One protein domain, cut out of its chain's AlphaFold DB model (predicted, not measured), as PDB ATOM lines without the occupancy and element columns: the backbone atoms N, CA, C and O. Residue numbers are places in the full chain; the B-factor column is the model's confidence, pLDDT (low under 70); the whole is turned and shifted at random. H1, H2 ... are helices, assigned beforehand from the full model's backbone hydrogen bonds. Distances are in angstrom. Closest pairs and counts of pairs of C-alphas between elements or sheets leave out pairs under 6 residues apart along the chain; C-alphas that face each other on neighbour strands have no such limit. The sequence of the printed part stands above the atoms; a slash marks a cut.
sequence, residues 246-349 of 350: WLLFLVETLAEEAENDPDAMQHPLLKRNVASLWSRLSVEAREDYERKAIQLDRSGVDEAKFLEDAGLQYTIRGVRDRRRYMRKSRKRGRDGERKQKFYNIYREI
ATOM      1  N   TRP A 246      32.633 -15.738 -52.432       94.81
ATOM      2  CA  TRP A 246      31.429 -14.895 -52.459       94.81
ATOM      3  C   TRP A 246      31.696 -13.471 -51.962       94.81
ATOM      4  O   TRP A 246      31.192 -12.513 -52.546       94.81
ATOM      5  N   LEU A 247      32.465 -13.318 -50.880       92.81
ATOM      6  CA  LEU A 247      32.746 -11.999 -50.325       92.81
ATOM      7  C   LEU A 247      33.600 -11.172 -51.283       92.81
ATOM      8  O   LEU A 247      33.297 -10.003 -51.485       92.81
ATOM      9  N   LEU A 248      34.614 -11.788 -51.896       94.25
ATOM     10  CA  LEU A 248      35.421 -11.143 -52.931       94.25
ATOM     11  C   LEU A 248      34.567 -10.646 -54.089       94.25
ATOM     12  O   LEU A 248      34.647  -9.474 -54.437       94.25
ATOM     13  N   PHE A 249      33.725 -11.520 -54.637       96.19
ATOM     14  CA  PHE A 249      32.820 -11.158 -55.721       96.19
ATOM     15  C   PHE A 249      31.895 -10.010 -55.324       96.19
ATOM     16  O   PHE A 249      31.766  -9.040 -56.059       96.19
ATOM     17  N   LEU A 250      31.293 -10.080 -54.135       93.38
ATOM     18  CA  LEU A 250      30.427  -9.016 -53.639       93.38
ATOM     19  C   LEU A 250      31.162  -7.670 -53.578       93.38
ATOM     20  O   LEU A 250      30.570  -6.658 -53.932       93.38
ATOM     21  N   VAL A 251      32.416  -7.645 -53.118       92.38
ATOM     22  CA  VAL A 251      33.214  -6.411 -53.061       92.38
ATOM     23  C   VAL A 251      33.547  -5.894 -54.455       92.38
ATOM     24  O   VAL A 251      33.298  -4.720 -54.714       92.38
ATOM     25  N   GLU A 252      34.064  -6.752 -55.340       94.12
ATOM     26  CA  GLU A 252      34.414  -6.376 -56.717       94.12
ATOM     27  C   GLU A 252      33.181  -5.822 -57.457       94.12
ATOM     28  O   GLU A 252      33.219  -4.707 -57.966       94.12
ATOM     29  N   THR A 253      32.043  -6.525 -57.420       93.94
ATOM     30  CA  THR A 253      30.822  -6.087 -58.116       93.94
ATOM     31  C   THR A 253      30.213  -4.824 -57.510       93.94
ATOM     32  O   THR A 253      29.694  -3.986 -58.238       93.94
ATOM     33  N   LEU A 254      30.248  -4.653 -56.182       89.38
ATOM     34  CA  LEU A 254      29.751  -3.413 -55.576       89.38
ATOM     35  C   LEU A 254      30.633  -2.216 -55.941       89.38
ATOM     36  O   LEU A 254      30.094  -1.131 -56.127       89.38
ATOM     37  N   ALA A 255      31.951  -2.403 -56.041       88.69
ATOM     38  CA  ALA A 255      32.858  -1.348 -56.481       88.69
ATOM     39  C   ALA A 255      32.561  -0.933 -57.931       88.69
ATOM     40  O   ALA A 255      32.375   0.253 -58.186       88.69
ATOM     41  N   GLU A 256      32.401  -1.899 -58.840       91.06
ATOM     42  CA  GLU A 256      32.017  -1.641 -60.238       91.06
ATOM     43  C   GLU A 256      30.664  -0.918 -60.346       91.06
ATOM     44  O   GLU A 256      30.516   0.047 -61.093       91.06
ATOM     45  N   GLU A 257      29.655  -1.347 -59.585       89.50
ATOM     46  CA  GLU A 257      28.338  -0.696 -59.578       89.50
ATOM     47  C   GLU A 257      28.407   0.724 -58.999       89.50
ATOM     48  O   GLU A 257      27.732   1.615 -59.500       89.50
ATOM     49  N   ALA A 258      29.249   0.972 -57.993       86.25
ATOM     50  CA  ALA A 258      29.418   2.304 -57.415       86.25
ATOM     51  C   ALA A 258      30.150   3.285 -58.336       86.25
ATOM     52  O   ALA A 258      29.895   4.485 -58.261       86.25
ATOM     53  N   GLU A 259      31.049   2.789 -59.189       89.00
ATOM     54  CA  GLU A 259      31.678   3.597 -60.238       89.00
ATOM     55  C   GLU A 259      30.660   4.025 -61.303       89.00
ATOM     56  O   GLU A 259      30.746   5.139 -61.822       89.00
ATOM     57  N   ASN A 260      29.676   3.170 -61.597       90.94
ATOM     58  CA  ASN A 260      28.628   3.451 -62.579       90.94
ATOM     59  C   ASN A 260      27.478   4.300 -62.007       90.94
ATOM     60  O   ASN A 260      27.003   5.220 -62.672       90.94
ATOM     61  N   ASP A 261      27.025   3.995 -60.790       88.94
ATOM     62  CA  ASP A 261      25.943   4.687 -60.089       88.94
ATOM     63  C   ASP A 261      26.213   4.710 -58.565       88.94
ATOM     64  O   ASP A 261      25.878   3.767 -57.836       88.94
ATOM     65  N   PRO A 262      26.800   5.798 -58.034       84.44
ATOM     66  CA  PRO A 262      27.115   5.897 -56.611       84.44
ATOM     67  C   PRO A 262      25.865   5.931 -55.716       84.44
ATOM     68  O   PRO A 262      25.950   5.561 -54.541       84.44
ATOM     69  N   ASP A 263      24.697   6.316 -56.241       83.31
ATOM     70  CA  ASP A 263      23.448   6.328 -55.475       83.31
ATOM     71  C   ASP A 263      22.856   4.912 -55.344       83.31
ATOM     72  O   ASP A 263      22.197   4.589 -54.343       83.31
ATOM     73  N   ALA A 264      23.166   4.012 -56.287       78.31
ATOM     74  CA  ALA A 264      22.742   2.614 -56.246       78.31
ATOM     75  C   ALA A 264      23.315   1.843 -55.043       78.31
ATOM     76  O   ALA A 264      22.665   0.914 -54.549       78.31
ATOM     77  N   MET A 265      24.471   2.251 -54.500       76.19
ATOM     78  CA  MET A 265      25.105   1.643 -53.315       76.19
ATOM     79  C   MET A 265      24.192   1.623 -52.080       76.19
ATOM     80  O   MET A 265      24.270   0.708 -51.253       76.19
ATOM     81  N   GLN A 266      23.299   2.609 -51.944       76.44
ATOM     82  CA  GLN A 266      22.353   2.667 -50.825       76.44
ATOM     83  C   GLN A 266      21.113   1.794 -51.051       76.44
ATOM     84  O   GLN A 266      20.318   1.575 -50.130       76.44
ATOM     85  N   HIS A 267      20.936   1.262 -52.261       77.81
ATOM     86  CA  HIS A 267      19.718   0.579 -52.636       77.81
ATOM     87  C   HIS A 267      19.674  -0.848 -52.055       77.81
ATOM     88  O   HIS A 267      20.512  -1.695 -52.377       77.81
ATOM     89  N   PRO A 268      18.655  -1.207 -51.248       76.38
ATOM     90  CA  PRO A 268      18.578  -2.525 -50.613       76.38
ATOM     91  C   PRO A 268      18.430  -3.678 -51.619       76.38
ATOM     92  O   PRO A 268      18.741  -4.823 -51.287       76.38
ATOM     93  N   LEU A 269      17.971  -3.398 -52.847       83.19
ATOM     94  CA  LEU A 269      17.910  -4.411 -53.906       83.19
ATOM     95  C   LEU A 269      19.272  -4.700 -54.542       83.19
ATOM     96  O   LEU A 269      19.410  -5.777 -55.113       83.19
ATOM     97  N   LEU A 270      20.276  -3.824 -54.407       85.69
ATOM     98  CA  LEU A 270      21.583  -4.025 -55.038       85.69
ATOM     99  C   LEU A 270      22.221  -5.332 -54.557       85.69
ATOM    100  O   LEU A 270      22.534  -6.204 -55.357       85.69
ATOM    101  N   LYS A 271      22.265  -5.559 -53.238       81.75
ATOM    102  CA  LYS A 271      22.786  -6.816 -52.665       81.75
ATOM    103  C   LYS A 271      22.027  -8.052 -53.153       81.75
ATOM    104  O   LYS A 271      22.622  -9.107 -53.351       81.75
ATOM    105  N   ARG A 272      20.712  -7.928 -53.360       85.00
ATOM    106  CA  ARG A 272      19.883  -9.020 -53.885       85.00
ATOM    107  C   ARG A 272      20.179  -9.290 -55.361       85.00
ATOM    108  O   ARG A 272      20.197 -10.449 -55.768       85.00
ATOM    109  N   ASN A 273      20.427  -8.243 -56.140       91.25
ATOM    110  CA  ASN A 273      20.823  -8.357 -57.537       91.25
ATOM    111  C   ASN A 273      22.206  -9.006 -57.650       91.25
ATOM    112  O   ASN A 273      22.343  -9.971 -58.393       91.25
ATOM    113  N   VAL A 274      23.178  -8.588 -56.832       92.94
ATOM    114  CA  VAL A 274      24.517  -9.201 -56.788       92.94
ATOM    115  C   VAL A 274      24.444 -10.677 -56.379       92.94
ATOM    116  O   VAL A 274      25.062 -11.526 -57.016       92.94
ATOM    117  N   ALA A 275      23.609 -11.036 -55.399       91.75
ATOM    118  CA  ALA A 275      23.373 -12.444 -55.058       91.75
ATOM    119  C   ALA A 275      22.782 -13.239 -56.238       91.75
ATOM    120  O   ALA A 275      23.192 -14.372 -56.509       91.75
ATOM    121  N   SER A 276      21.861 -12.634 -56.996       93.00
ATOM    122  CA  SER A 276      21.356 -13.244 -58.227       93.00
ATOM    123  C   SER A 276      22.446 -13.381 -59.292       93.00
ATOM    124  O   SER A 276      22.440 -14.387 -59.999       93.00
ATOM    125  N   LEU A 277      23.356 -12.414 -59.434       95.38
ATOM    126  CA  LEU A 277      24.470 -12.490 -60.383       95.38
ATOM    127  C   LEU A 277      25.408 -13.645 -60.027       95.38
ATOM    128  O   LEU A 277      25.692 -14.474 -60.887       95.38
ATOM    129  N   TRP A 278      25.764 -13.796 -58.751       96.50
ATOM    130  CA  TRP A 278      26.577 -14.920 -58.279       96.50
ATOM    131  C   TRP A 278      25.963 -16.282 -58.592       96.50
ATOM    132  O   TRP A 278      26.653 -17.193 -59.046       96.50
ATOM    133  N   SER A 279      24.647 -16.426 -58.416       94.75
ATOM    134  CA  SER A 279      23.953 -17.679 -58.747       94.75
ATOM    135  C   SER A 279      23.992 -18.026 -60.243       94.75
ATOM    136  O   SER A 279      23.882 -19.198 -60.603       94.75
ATOM    137  N   ARG A 280      24.153 -17.014 -61.107       96.81
ATOM    138  CA  ARG A 280      24.218 -17.153 -62.568       96.81
ATOM    139  C   ARG A 280      25.640 -17.342 -63.091       96.81
ATOM    140  O   ARG A 280      25.786 -17.726 -64.248       96.81
ATOM    141  N   LEU A 281      26.664 -17.097 -62.271       95.75
ATOM    142  CA  LEU A 281      28.047 -17.349 -62.660       95.75
ATOM    143  C   LEU A 281      28.255 -18.826 -63.000       95.75
ATOM    144  O   LEU A 281      27.712 -19.733 -62.344       95.75
ATOM    145  N   SER A 282      29.105 -19.063 -64.000       97.94
ATOM    146  CA  SER A 282      29.601 -20.403 -64.292       97.94
ATOM    147  C   SER A 282      30.299 -20.988 -63.060       97.94
ATOM    148  O   SER A 282      30.688 -20.278 -62.126       97.94
ATOM    149  N   VAL A 283      30.410 -22.315 -63.024       96.69
ATOM    150  CA  VAL A 283      31.145 -22.997 -61.951       96.69
ATOM    151  C   VAL A 283      32.611 -22.557 -61.971       96.69
ATOM    152  O   VAL A 283      33.126 -22.175 -60.928       96.69
ATOM    153  N   GLU A 284      33.219 -22.489 -63.157       97.44
ATOM    154  CA  GLU A 284      34.602 -22.034 -63.362       97.44
ATOM    155  C   GLU A 284      34.841 -20.627 -62.796       97.44
ATOM    156  O   GLU A 284      35.773 -20.425 -62.023       97.44
ATOM    157  N   ALA A 285      33.947 -19.672 -63.079       97.44
ATOM    158  CA  ALA A 285      34.074 -18.313 -62.554       97.44
ATOM    159  C   ALA A 285      33.977 -18.276 -61.020       97.44
ATOM    160  O   ALA A 285      34.720 -17.551 -60.362       97.44
ATOM    161  N   ARG A 286      33.089 -19.077 -60.416       97.12
ATOM    162  CA  ARG A 286      33.000 -19.174 -58.948       97.12
ATOM    163  C   ARG A 286      34.247 -19.811 -58.341       97.12
ATOM    164  O   ARG A 286      34.709 -19.357 -57.298       97.12
ATOM    165  N   GLU A 287      34.810 -20.823 -58.993       96.81
ATOM    166  CA  GLU A 287      36.068 -21.444 -58.574       96.81
ATOM    167  C   GLU A 287      37.248 -20.469 -58.663       96.81
ATOM    168  O   GLU A 287      38.105 -20.483 -57.782       96.81
ATOM    169  N   ASP A 288      37.279 -19.574 -59.652       97.81
ATOM    170  CA  ASP A 288      38.276 -18.498 -59.726       97.81
ATOM    171  C   ASP A 288      38.221 -17.572 -58.512       97.81
ATOM    172  O   ASP A 288      39.257 -17.263 -57.917       97.81
ATOM    173  N   TYR A 289      37.016 -17.188 -58.090       97.38
ATOM    174  CA  TYR A 289      36.825 -16.397 -56.878       97.38
ATOM    175  C   TYR A 289      37.278 -17.132 -55.617       97.38
ATOM    176  O   TYR A 289      37.943 -16.536 -54.773       97.38
ATOM    177  N   GLU A 290      36.988 -18.428 -55.491       96.00
ATOM    178  CA  GLU A 290      37.483 -19.228 -54.363       96.00
ATOM    179  C   GLU A 290      39.013 -19.389 -54.399       96.00
ATOM    180  O   GLU A 290      39.671 -19.328 -53.361       96.00
ATOM    181  N   ARG A 291      39.623 -19.516 -55.586       96.88
ATOM    182  CA  ARG A 291      41.088 -19.531 -55.729       96.88
ATOM    183  C   ARG A 291      41.713 -18.214 -55.276       96.88
ATOM    184  O   ARG A 291      42.683 -18.249 -54.517       96.88
ATOM    185  N   LYS A 292      41.150 -17.071 -55.685       95.56
ATOM    186  CA  LYS A 292      41.562 -15.741 -55.199       95.56
ATOM    187  C   LYS A 292      41.396 -15.629 -53.677       95.56
ATOM    188  O   LYS A 292      42.299 -15.143 -52.999       95.56
ATOM    189  N   ALA A 293      40.293 -16.140 -53.129       93.44
ATOM    190  CA  ALA A 293      40.010 -16.138 -51.692       93.44
ATOM    191  C   ALA A 293      41.074 -16.899 -50.893       93.44
ATOM    192  O   ALA A 293      41.628 -16.377 -49.928       93.44
ATOM    193  N   ILE A 294      41.434 -18.098 -51.356       91.94
ATOM    194  CA  ILE A 294      42.487 -18.921 -50.750       91.94
ATOM    195  C   ILE A 294      43.852 -18.219 -50.827       91.94
ATOM    196  O   ILE A 294      44.653 -18.326 -49.899       91.94
ATOM    197  N   GLN A 295      44.147 -17.508 -51.918       92.88
ATOM    198  CA  GLN A 295      45.386 -16.732 -52.034       92.88
ATOM    199  C   GLN A 295      45.431 -15.568 -51.035       92.88
ATOM    200  O   GLN A 295      46.465 -15.363 -50.400       92.88
ATOM    201  N   LEU A 296      44.316 -14.856 -50.845       89.56
ATOM    202  CA  LEU A 296      44.218 -13.791 -49.843       89.56
ATOM    203  C   LEU A 296      44.344 -14.324 -48.416       89.56
ATOM    204  O   LEU A 296      45.066 -13.737 -47.609       89.56
ATOM    205  N   ASP A 297      43.728 -15.464 -48.117       85.81
ATOM    206  CA  ASP A 297      43.860 -16.118 -46.813       85.81
ATOM    207  C   ASP A 297      45.326 -16.483 -46.518       85.81
ATOM    208  O   ASP A 297      45.864 -16.167 -45.455       85.81
ATOM    209  N   ARG A 298      46.047 -17.020 -47.514       88.75
ATOM    210  CA  ARG A 298      47.494 -17.294 -47.405       88.75
ATOM    211  C   ARG A 298      48.339 -16.042 -47.182       88.75
ATOM    212  O   ARG A 298      49.410 -16.145 -46.589       88.75
ATOM    213  N   SER A 299      47.884 -14.881 -47.649       87.56
ATOM    214  CA  SER A 299      48.555 -13.597 -47.408       87.56
ATOM    215  C   SER A 299      48.281 -13.013 -46.012       87.56
ATOM    216  O   SER A 299      48.876 -12.001 -45.648       87.56
ATOM    217  N   GLY A 300      47.421 -13.658 -45.211       84.50
ATOM    218  CA  GLY A 300      47.100 -13.237 -43.846       84.50
ATOM    219  C   GLY A 300      46.100 -12.080 -43.769       84.50
ATOM    220  O   GLY A 300      46.062 -11.365 -42.767       84.50
ATOM    221  N   VAL A 301      45.305 -11.861 -44.820       84.38
ATOM    222  CA  VAL A 301      44.272 -10.819 -44.837       84.38
ATOM    223  C   VAL A 301      43.020 -11.322 -44.105       84.38
ATOM    224  O   VAL A 301      42.339 -12.226 -44.579       84.38
ATOM    225  N   ASP A 302      42.699 -10.719 -42.954       84.75
ATOM    226  CA  ASP A 302      41.443 -10.978 -42.224       84.75
ATOM    227  C   ASP A 302      40.243 -10.415 -43.001       84.75
ATOM    228  O   ASP A 302      40.279  -9.271 -43.459       84.75
ATOM    229  N   GLU A 303      39.147 -11.174 -43.059       82.12
ATOM    230  CA  GLU A 303      37.835 -10.744 -43.558       82.12
ATOM    231  C   GLU A 303      37.418  -9.365 -43.029       82.12
ATOM    232  O   GLU A 303      36.901  -8.532 -43.775       82.12
ATOM    233  N   ALA A 304      37.643  -9.104 -41.737       79.31
ATOM    234  CA  ALA A 304      37.259  -7.831 -41.134       79.31
ATOM    235  C   ALA A 304      38.053  -6.653 -41.712       79.31
ATOM    236  O   ALA A 304      37.464  -5.603 -41.962       79.31
ATOM    237  N   LYS A 305      39.357  -6.849 -41.939       83.06
ATOM    238  CA  LYS A 305      40.240  -5.845 -42.535       83.06
ATOM    239  C   LYS A 305      39.924  -5.662 -44.018       83.06
ATOM    240  O   LYS A 305      39.758  -4.539 -44.467       83.06
ATOM    241  N   PHE A 306      39.719  -6.763 -44.739       85.56
ATOM    242  CA  PHE A 306      39.317  -6.746 -46.144       85.56
ATOM    243  C   PHE A 306      38.042  -5.923 -46.380       85.56
ATOM    244  O   PHE A 306      37.980  -5.098 -47.286       85.56
ATOM    245  N   LEU A 307      37.025  -6.101 -45.531       82.19
ATOM    246  CA  LEU A 307      35.779  -5.336 -45.621       82.19
ATOM    247  C   LEU A 307      35.923  -3.863 -45.225       82.19
ATOM    248  O   LEU A 307      35.129  -3.038 -45.681       82.19
ATOM    249  N   GLU A 308      36.880  -3.543 -44.355       82.50
ATOM    250  CA  GLU A 308      37.204  -2.168 -43.963       82.50
ATOM    251  C   GLU A 308      37.883  -1.423 -45.108       82.50
ATOM    252  O   GLU A 308      37.419  -0.343 -45.476       82.50
ATOM    253  N   ASP A 309      38.873  -2.059 -45.734       84.38
ATOM    254  CA  ASP A 309      39.576  -1.543 -46.911       84.38
ATOM    255  C   ASP A 309      38.611  -1.357 -48.101       84.38
ATOM    256  O   ASP A 309      38.715  -0.391 -48.850       84.38
ATOM    257  N   ALA A 310      37.603  -2.229 -48.224       81.56
ATOM    258  CA  ALA A 310      36.545  -2.141 -49.232       81.56
ATOM    259  C   ALA A 310      35.458  -1.078 -48.948       81.56
ATOM    260  O   ALA A 310      34.493  -0.968 -49.704       81.56
ATOM    261  N   GLY A 311      35.526  -0.345 -47.830       78.19
ATOM    262  CA  GLY A 311      34.518   0.662 -47.471       78.19
ATOM    263  C   GLY A 311      33.146   0.094 -47.069       78.19
ATOM    264  O   GLY A 311      32.186   0.841 -46.872       78.19
ATOM    265  N   LEU A 312      33.017  -1.222 -46.865       73.69
ATOM    266  CA  LEU A 312      31.750  -1.903 -46.567       73.69
ATOM    267  C   LEU A 312      31.439  -1.956 -45.063       73.69
ATOM    268  O   LEU A 312      31.057  -2.995 -44.510       73.69
ATOM    269  N   GLN A 313      31.538  -0.811 -44.385       65.94
ATOM    270  CA  GLN A 313      31.420  -0.707 -42.924       65.94
ATOM    271  C   GLN A 313      30.098  -1.257 -42.354       65.94
ATOM    272  O   GLN A 313      30.067  -1.852 -41.271       65.94
ATOM    273  N   TYR A 314      28.993  -1.139 -43.095       57.75
ATOM    274  CA  TYR A 314      27.694  -1.696 -42.695       57.75
ATOM    275  C   TYR A 314      27.701  -3.230 -42.622       57.75
ATOM    276  O   TYR A 314      26.994  -3.824 -41.803       57.75
ATOM    277  N   THR A 315      28.526  -3.877 -43.441       61.03
ATOM    278  CA  THR A 315      28.699  -5.331 -43.466       61.03
ATOM    279  C   THR A 315      29.605  -5.782 -42.314       61.03
ATOM    280  O   THR A 315      29.308  -6.783 -41.658       61.03
ATOM    281  N   ILE A 316      30.616  -4.977 -41.955       58.28
ATOM    282  CA  ILE A 316      31.506  -5.206 -40.800       58.28
ATOM    283  C   ILE A 316      30.712  -5.297 -39.494       58.28
ATOM    284  O   ILE A 316      30.986  -6.162 -38.659       58.28
ATOM    285  N   ARG A 317      29.687  -4.451 -39.310       59.56
ATOM    286  CA  ARG A 317      28.816  -4.522 -38.124       59.56
ATOM    287  C   ARG A 317      28.097  -5.872 -38.031       59.56
ATOM    288  O   ARG A 317      28.086  -6.477 -36.960       59.56
ATOM    289  N   GLY A 318      27.585  -6.382 -39.153       63.66
ATOM    290  CA  GLY A 318      26.969  -7.710 -39.235       63.66
ATOM    291  C   GLY A 318      27.948  -8.846 -38.918       63.66
ATOM    292  O   GLY A 318      27.611  -9.753 -38.153       63.66
ATOM    293  N   VAL A 319      29.182  -8.770 -39.428       61.97
ATOM    294  CA  VAL A 319      30.247  -9.752 -39.148       61.97
ATOM    295  C   VAL A 319      30.657  -9.720 -37.671       61.97
ATOM    296  O   VAL A 319      30.705 -10.769 -37.021       61.97
ATOM    297  N   ARG A 320      30.864  -8.531 -37.089       65.50
ATOM    298  CA  ARG A 320      31.189  -8.354 -35.661       65.50
ATOM    299  C   ARG A 320      30.071  -8.869 -34.754       65.50
ATOM    300  O   ARG A 320      30.348  -9.571 -33.777       65.50
ATOM    301  N   ASP A 321      28.811  -8.593 -35.088       70.88
ATOM    302  CA  ASP A 321      27.656  -9.088 -34.335       70.88
ATOM    303  C   ASP A 321      27.516 -10.616 -34.439       70.88
ATOM    304  O   ASP A 321      27.253 -11.282 -33.429       70.88
ATOM    305  N   ARG A 322      27.797 -11.203 -35.613       64.31
ATOM    306  CA  ARG A 322      27.857 -12.661 -35.814       64.31
ATOM    307  C   ARG A 322      28.977 -13.302 -34.991       64.31
ATOM    308  O   ARG A 322      28.713 -14.277 -34.281       64.31
ATOM    309  N   ARG A 323      30.197 -12.742 -35.006       68.56
ATOM    310  CA  ARG A 323      31.333 -13.210 -34.182       68.56
ATOM    311  C   ARG A 323      30.993 -13.131 -32.688       68.56
ATOM    312  O   ARG A 323      31.142 -14.114 -31.956       68.56
ATOM    313  N   ARG A 324      30.423 -12.008 -32.232       74.88
ATOM    314  CA  ARG A 324      29.960 -11.816 -30.844       74.88
ATOM    315  C   ARG A 324      28.873 -12.826 -30.457       74.88
ATOM    316  O   ARG A 324      28.895 -13.349 -29.338       74.88
ATOM    317  N   TYR A 325      27.937 -13.127 -31.354       68.06
ATOM    318  CA  TYR A 325      26.905 -14.139 -31.130       68.06
ATOM    319  C   TYR A 325      27.498 -15.550 -31.026       68.06
ATOM    320  O   TYR A 325      27.173 -16.274 -30.083       68.06
ATOM    321  N   MET A 326      28.413 -15.924 -31.924       63.59
ATOM    322  CA  MET A 326      29.087 -17.228 -31.905       63.59
ATOM    323  C   MET A 326      29.884 -17.445 -30.617       63.59
ATOM    324  O   MET A 326      29.768 -18.508 -29.999       63.59
ATOM    325  N   ARG A 327      30.582 -16.413 -30.123       68.62
ATOM    326  CA  ARG A 327      31.237 -16.424 -28.802       68.62
ATOM    327  C   ARG A 327      30.241 -16.668 -27.666       68.62
ATOM    328  O   ARG A 327      30.446 -17.551 -26.833       68.62
ATOM    329  N   LYS A 328      29.121 -15.934 -27.649       67.69
ATOM    330  CA  LYS A 328      28.056 -16.114 -26.642       67.69
ATOM    331  C   LYS A 328      27.392 -17.492 -26.729       67.69
ATOM    332  O   LYS A 328      26.948 -18.002 -25.704       67.69
ATOM    333  N   SER A 329      27.312 -18.084 -27.920       61.56
ATOM    334  CA  SER A 329      26.740 -19.416 -28.134       61.56
ATOM    335  C   SER A 329      27.677 -20.522 -27.647       61.56
ATOM    336  O   SER A 329      27.228 -21.398 -26.913       61.56
ATOM    337  N   ARG A 330      28.980 -20.443 -27.962       61.78
ATOM    338  CA  ARG A 330      30.000 -21.386 -27.463       61.78
ATOM    339  C   ARG A 330      30.104 -21.369 -25.936       61.78
ATOM    340  O   ARG A 330      30.179 -22.422 -25.316       61.78
ATOM    341  N   LYS A 331      30.001 -20.187 -25.315       60.78
ATOM    342  CA  LYS A 331      30.040 -20.029 -23.849       60.78
ATOM    343  C   LYS A 331      28.793 -20.572 -23.124       60.78
ATOM    344  O   LYS A 331      28.835 -20.774 -21.919       60.78
ATOM    345  N   ARG A 332      27.682 -20.817 -23.836       60.16
ATOM    346  CA  ARG A 332      26.429 -21.389 -23.296       60.16
ATOM    347  C   ARG A 332      26.217 -22.828 -23.777       60.16
ATOM    348  O   ARG A 332      25.125 -23.188 -24.221       60.16
ATOM    349  N   GLY A 333      27.279 -23.631 -23.737       59.06
ATOM    350  CA  GLY A 333      27.264 -25.044 -24.107       59.06
ATOM    351  C   GLY A 333      26.307 -25.870 -23.242       59.06
ATOM    352  O   GLY A 333      26.713 -26.394 -22.210       59.06
ATOM    353  N   ARG A 334      25.039 -25.941 -23.671       50.56
ATOM    354  CA  ARG A 334      24.056 -27.028 -23.456       50.56
ATOM    355  C   ARG A 334      22.702 -26.795 -24.154       50.56
ATOM    356  O   ARG A 334      21.929 -27.733 -24.265       50.56
ATOM    357  N   ASP A 335      22.460 -25.614 -24.735       53.19
ATOM    358  CA  ASP A 335      21.254 -25.320 -25.548       53.19
ATOM    359  C   ASP A 335      21.489 -25.399 -27.080       53.19
ATOM    360  O   ASP A 335      20.691 -24.891 -27.878       53.19
ATOM    361  N   GLY A 336      22.615 -25.987 -27.509       51.81
ATOM    362  CA  GLY A 336      23.145 -25.921 -28.883       51.81
ATOM    363  C   GLY A 336      22.184 -26.383 -29.988       51.81
ATOM    364  O   GLY A 336      22.142 -25.773 -31.057       51.81
ATOM    365  N   GLU A 337      21.324 -27.366 -29.719       52.66
ATOM    366  CA  GLU A 337      20.389 -27.911 -30.715       52.66
ATOM    367  C   GLU A 337      19.265 -26.948 -31.123       52.66
ATOM    368  O   GLU A 337      18.815 -26.955 -32.271       52.66
ATOM    369  N   ARG A 338      18.806 -26.062 -30.227       51.38
ATOM    370  CA  ARG A 338      17.748 -25.097 -30.586       51.38
ATOM    371  C   ARG A 338      18.258 -23.978 -31.493       51.38
ATOM    372  O   ARG A 338      17.449 -23.353 -32.178       51.38
ATOM    373  N   LYS A 339      19.570 -23.729 -31.518       50.94
ATOM    374  CA  LYS A 339      20.182 -22.595 -32.229       50.94
ATOM    375  C   LYS A 339      20.751 -22.951 -33.602       50.94
ATOM    376  O   LYS A 339      20.802 -22.060 -34.446       50.94
ATOM    377  N   GLN A 340      21.025 -24.231 -33.879       49.81
ATOM    378  CA  GLN A 340      21.267 -24.733 -35.244       49.81
ATOM    379  C   GLN A 340      20.113 -24.346 -36.200       49.81
ATOM    380  O   GLN A 340      20.332 -24.041 -37.369       49.81
ATOM    381  N   LYS A 341      18.878 -24.247 -35.682       50.75
ATOM    382  CA  LYS A 341      17.702 -23.790 -36.444       50.75
ATOM    383  C   LYS A 341      17.788 -22.339 -36.922       50.75
ATOM    384  O   LYS A 341      17.215 -22.033 -37.956       50.75
ATOM    385  N   PHE A 342      18.494 -21.453 -36.213       49.25
ATOM    386  CA  PHE A 342      18.690 -20.074 -36.680       49.25
ATOM    387  C   PHE A 342      19.662 -20.008 -37.863       49.25
ATOM    388  O   PHE A 342      19.459 -19.206 -38.766       49.25
ATOM    389  N   TYR A 343      20.665 -20.890 -37.893       46.91
ATOM    390  CA  TYR A 343      21.572 -21.025 -39.033       46.91
ATOM    391  C   TYR A 343      20.863 -21.573 -40.278       46.91
ATOM    392  O   TYR A 343      21.134 -21.099 -41.375       46.91
ATOM    393  N   ASN A 344      19.890 -22.476 -40.118       46.25
ATOM    394  CA  ASN A 344      19.081 -22.943 -41.249       46.25
ATOM    395  C   ASN A 344      18.152 -21.858 -41.809       46.25
ATOM    396  O   ASN A 344      17.910 -21.855 -43.003       46.25
ATOM    397  N   ILE A 345      17.680 -20.910 -40.993       46.09
ATOM    398  CA  ILE A 345      16.838 -19.810 -41.492       46.09
ATOM    399  C   ILE A 345      17.645 -18.853 -42.378       46.09
ATOM    400  O   ILE A 345      17.118 -18.393 -43.380       46.09
ATOM    401  N   TYR A 346      18.912 -18.577 -42.058       41.94
ATOM    402  CA  TYR A 346      19.758 -17.756 -42.934       41.94
ATOM    403  C   TYR A 346      20.244 -18.522 -44.170       41.94
ATOM    404  O   TYR A 346      20.344 -17.929 -45.234       41.94
ATOM    405  N   ARG A 347      20.452 -19.839 -44.063       40.28
ATOM    406  CA  ARG A 347      20.799 -20.705 -45.203       40.28
ATOM    407  C   ARG A 347      19.613 -21.020 -46.137       40.28
ATOM    408  O   ARG A 347      19.833 -21.549 -47.212       40.28
ATOM    409  N   GLU A 348      18.376 -20.757 -45.711       33.06
ATOM    410  CA  GLU A 348      17.153 -20.838 -46.538       33.06
ATOM    411  C   GLU A 348      16.741 -19.469 -47.122       33.06
ATOM    412  O   GLU A 348      15.714 -19.372 -47.799       33.06
ATOM    413  N   ILE A 349      17.482 -18.404 -46.792       43.91
ATOM    414  CA  ILE A 349      17.316 -17.060 -47.369       43.91
ATOM    415  C   ILE A 349      18.343 -16.805 -48.490       43.91
ATOM    416  O   ILE A 349      18.042 -16.004 -49.378       43.91
TER     417      ILE A 349
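This is residues 246 to 349 of the 350 residues of the protein "Hypothetical protein" of Rhodosorus marinus (UniProt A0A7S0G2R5). A loose head of four helices, H1 to H4, gives way to a long arm, made by H5 and by H6, which folds back beside H5 with an open gap between them. In the head, H1 meets H3 at a wide angle with its first residues, 246 to 249, and runs away from it, H2 packs steeply on H1 with residues 274 to 278, and H4 doubles back on the first part of H5; residues 321 to 328, 330 to 338 and 340 to 349 stick out. The printed part has 104 residues with six named helices, H1 to H6 in chain order, and no named strand: the class is all helix. The whole is loose, with a radius of gyration of the C-alphas of 16.1 A, and spans 49 by 32 by 28 A.

Begin at the longest helix, H5, residues 313 to 330. With its residues 313 to 319 alone it touches H4, residues 303 to 309, and the two form a helical hairpin, at a shallow tilt of 19 degrees, opposite ways; their closest C-alphas are those of Ala 304 and Ile 316, 6.3 A apart. Beyond the other end of H5 comes H6, residues 336 to 347, close but not clearly touching it: the closest C-alphas, of Ser 329 and Gly 336, are 7.5 A apart. H1, residues 246 to 260, is close to H4 but not clearly touching, with the C-alphas of Val 251 and Leu 307 the closest at 7.9 A. H1 touches H2, residues 268 to 280, which meets it with residues 274 to 278 alone; the closest C-alphas, of Leu 250 and Val 274, are 6.7 A apart, at a steep tilt of 58 degrees. With residues 246 to 249 alone H1 touches residues 286 to 293 of H3, residues 283 to 298, about perpendicular at 77 degrees; the closest C-alphas, of Phe 249 and Tyr 289, are 6.7 A apart. The helix packing is mostly crossed, but only just: 1 of 3 touching pairs is at a shallow tilt. H6 is apart from H1, H2, H3 and H4. Every O i to N i+4 pair is within hydrogen-bond range in H1, H3 and H4; in H2 it is 8 of 9, in H5 13 of 14 and in H6 5 of 8.

Find C-alpha 313 at (31.420, -0.707, -42.924); from there H5 runs 25.9 A to C-alpha 330. H1 starts at C-alpha 246, (31.429, -14.895, -52.459), and is 21.1 A long; H3 is 22.6 A, H2 19.7 A, H6 17.3 A and H4 9.9 A. H6 ends at C-alpha 347, (20.799, -20.705, -45.203).

Look to Asn 260 and Arg 334 for the two C-alphas farthest apart, 49.8 A. The printed part has no cut and no long link. Its mean pLDDT is 77.6, with residues 313 to 320, 322 to 323 and 325 to 349 under 70.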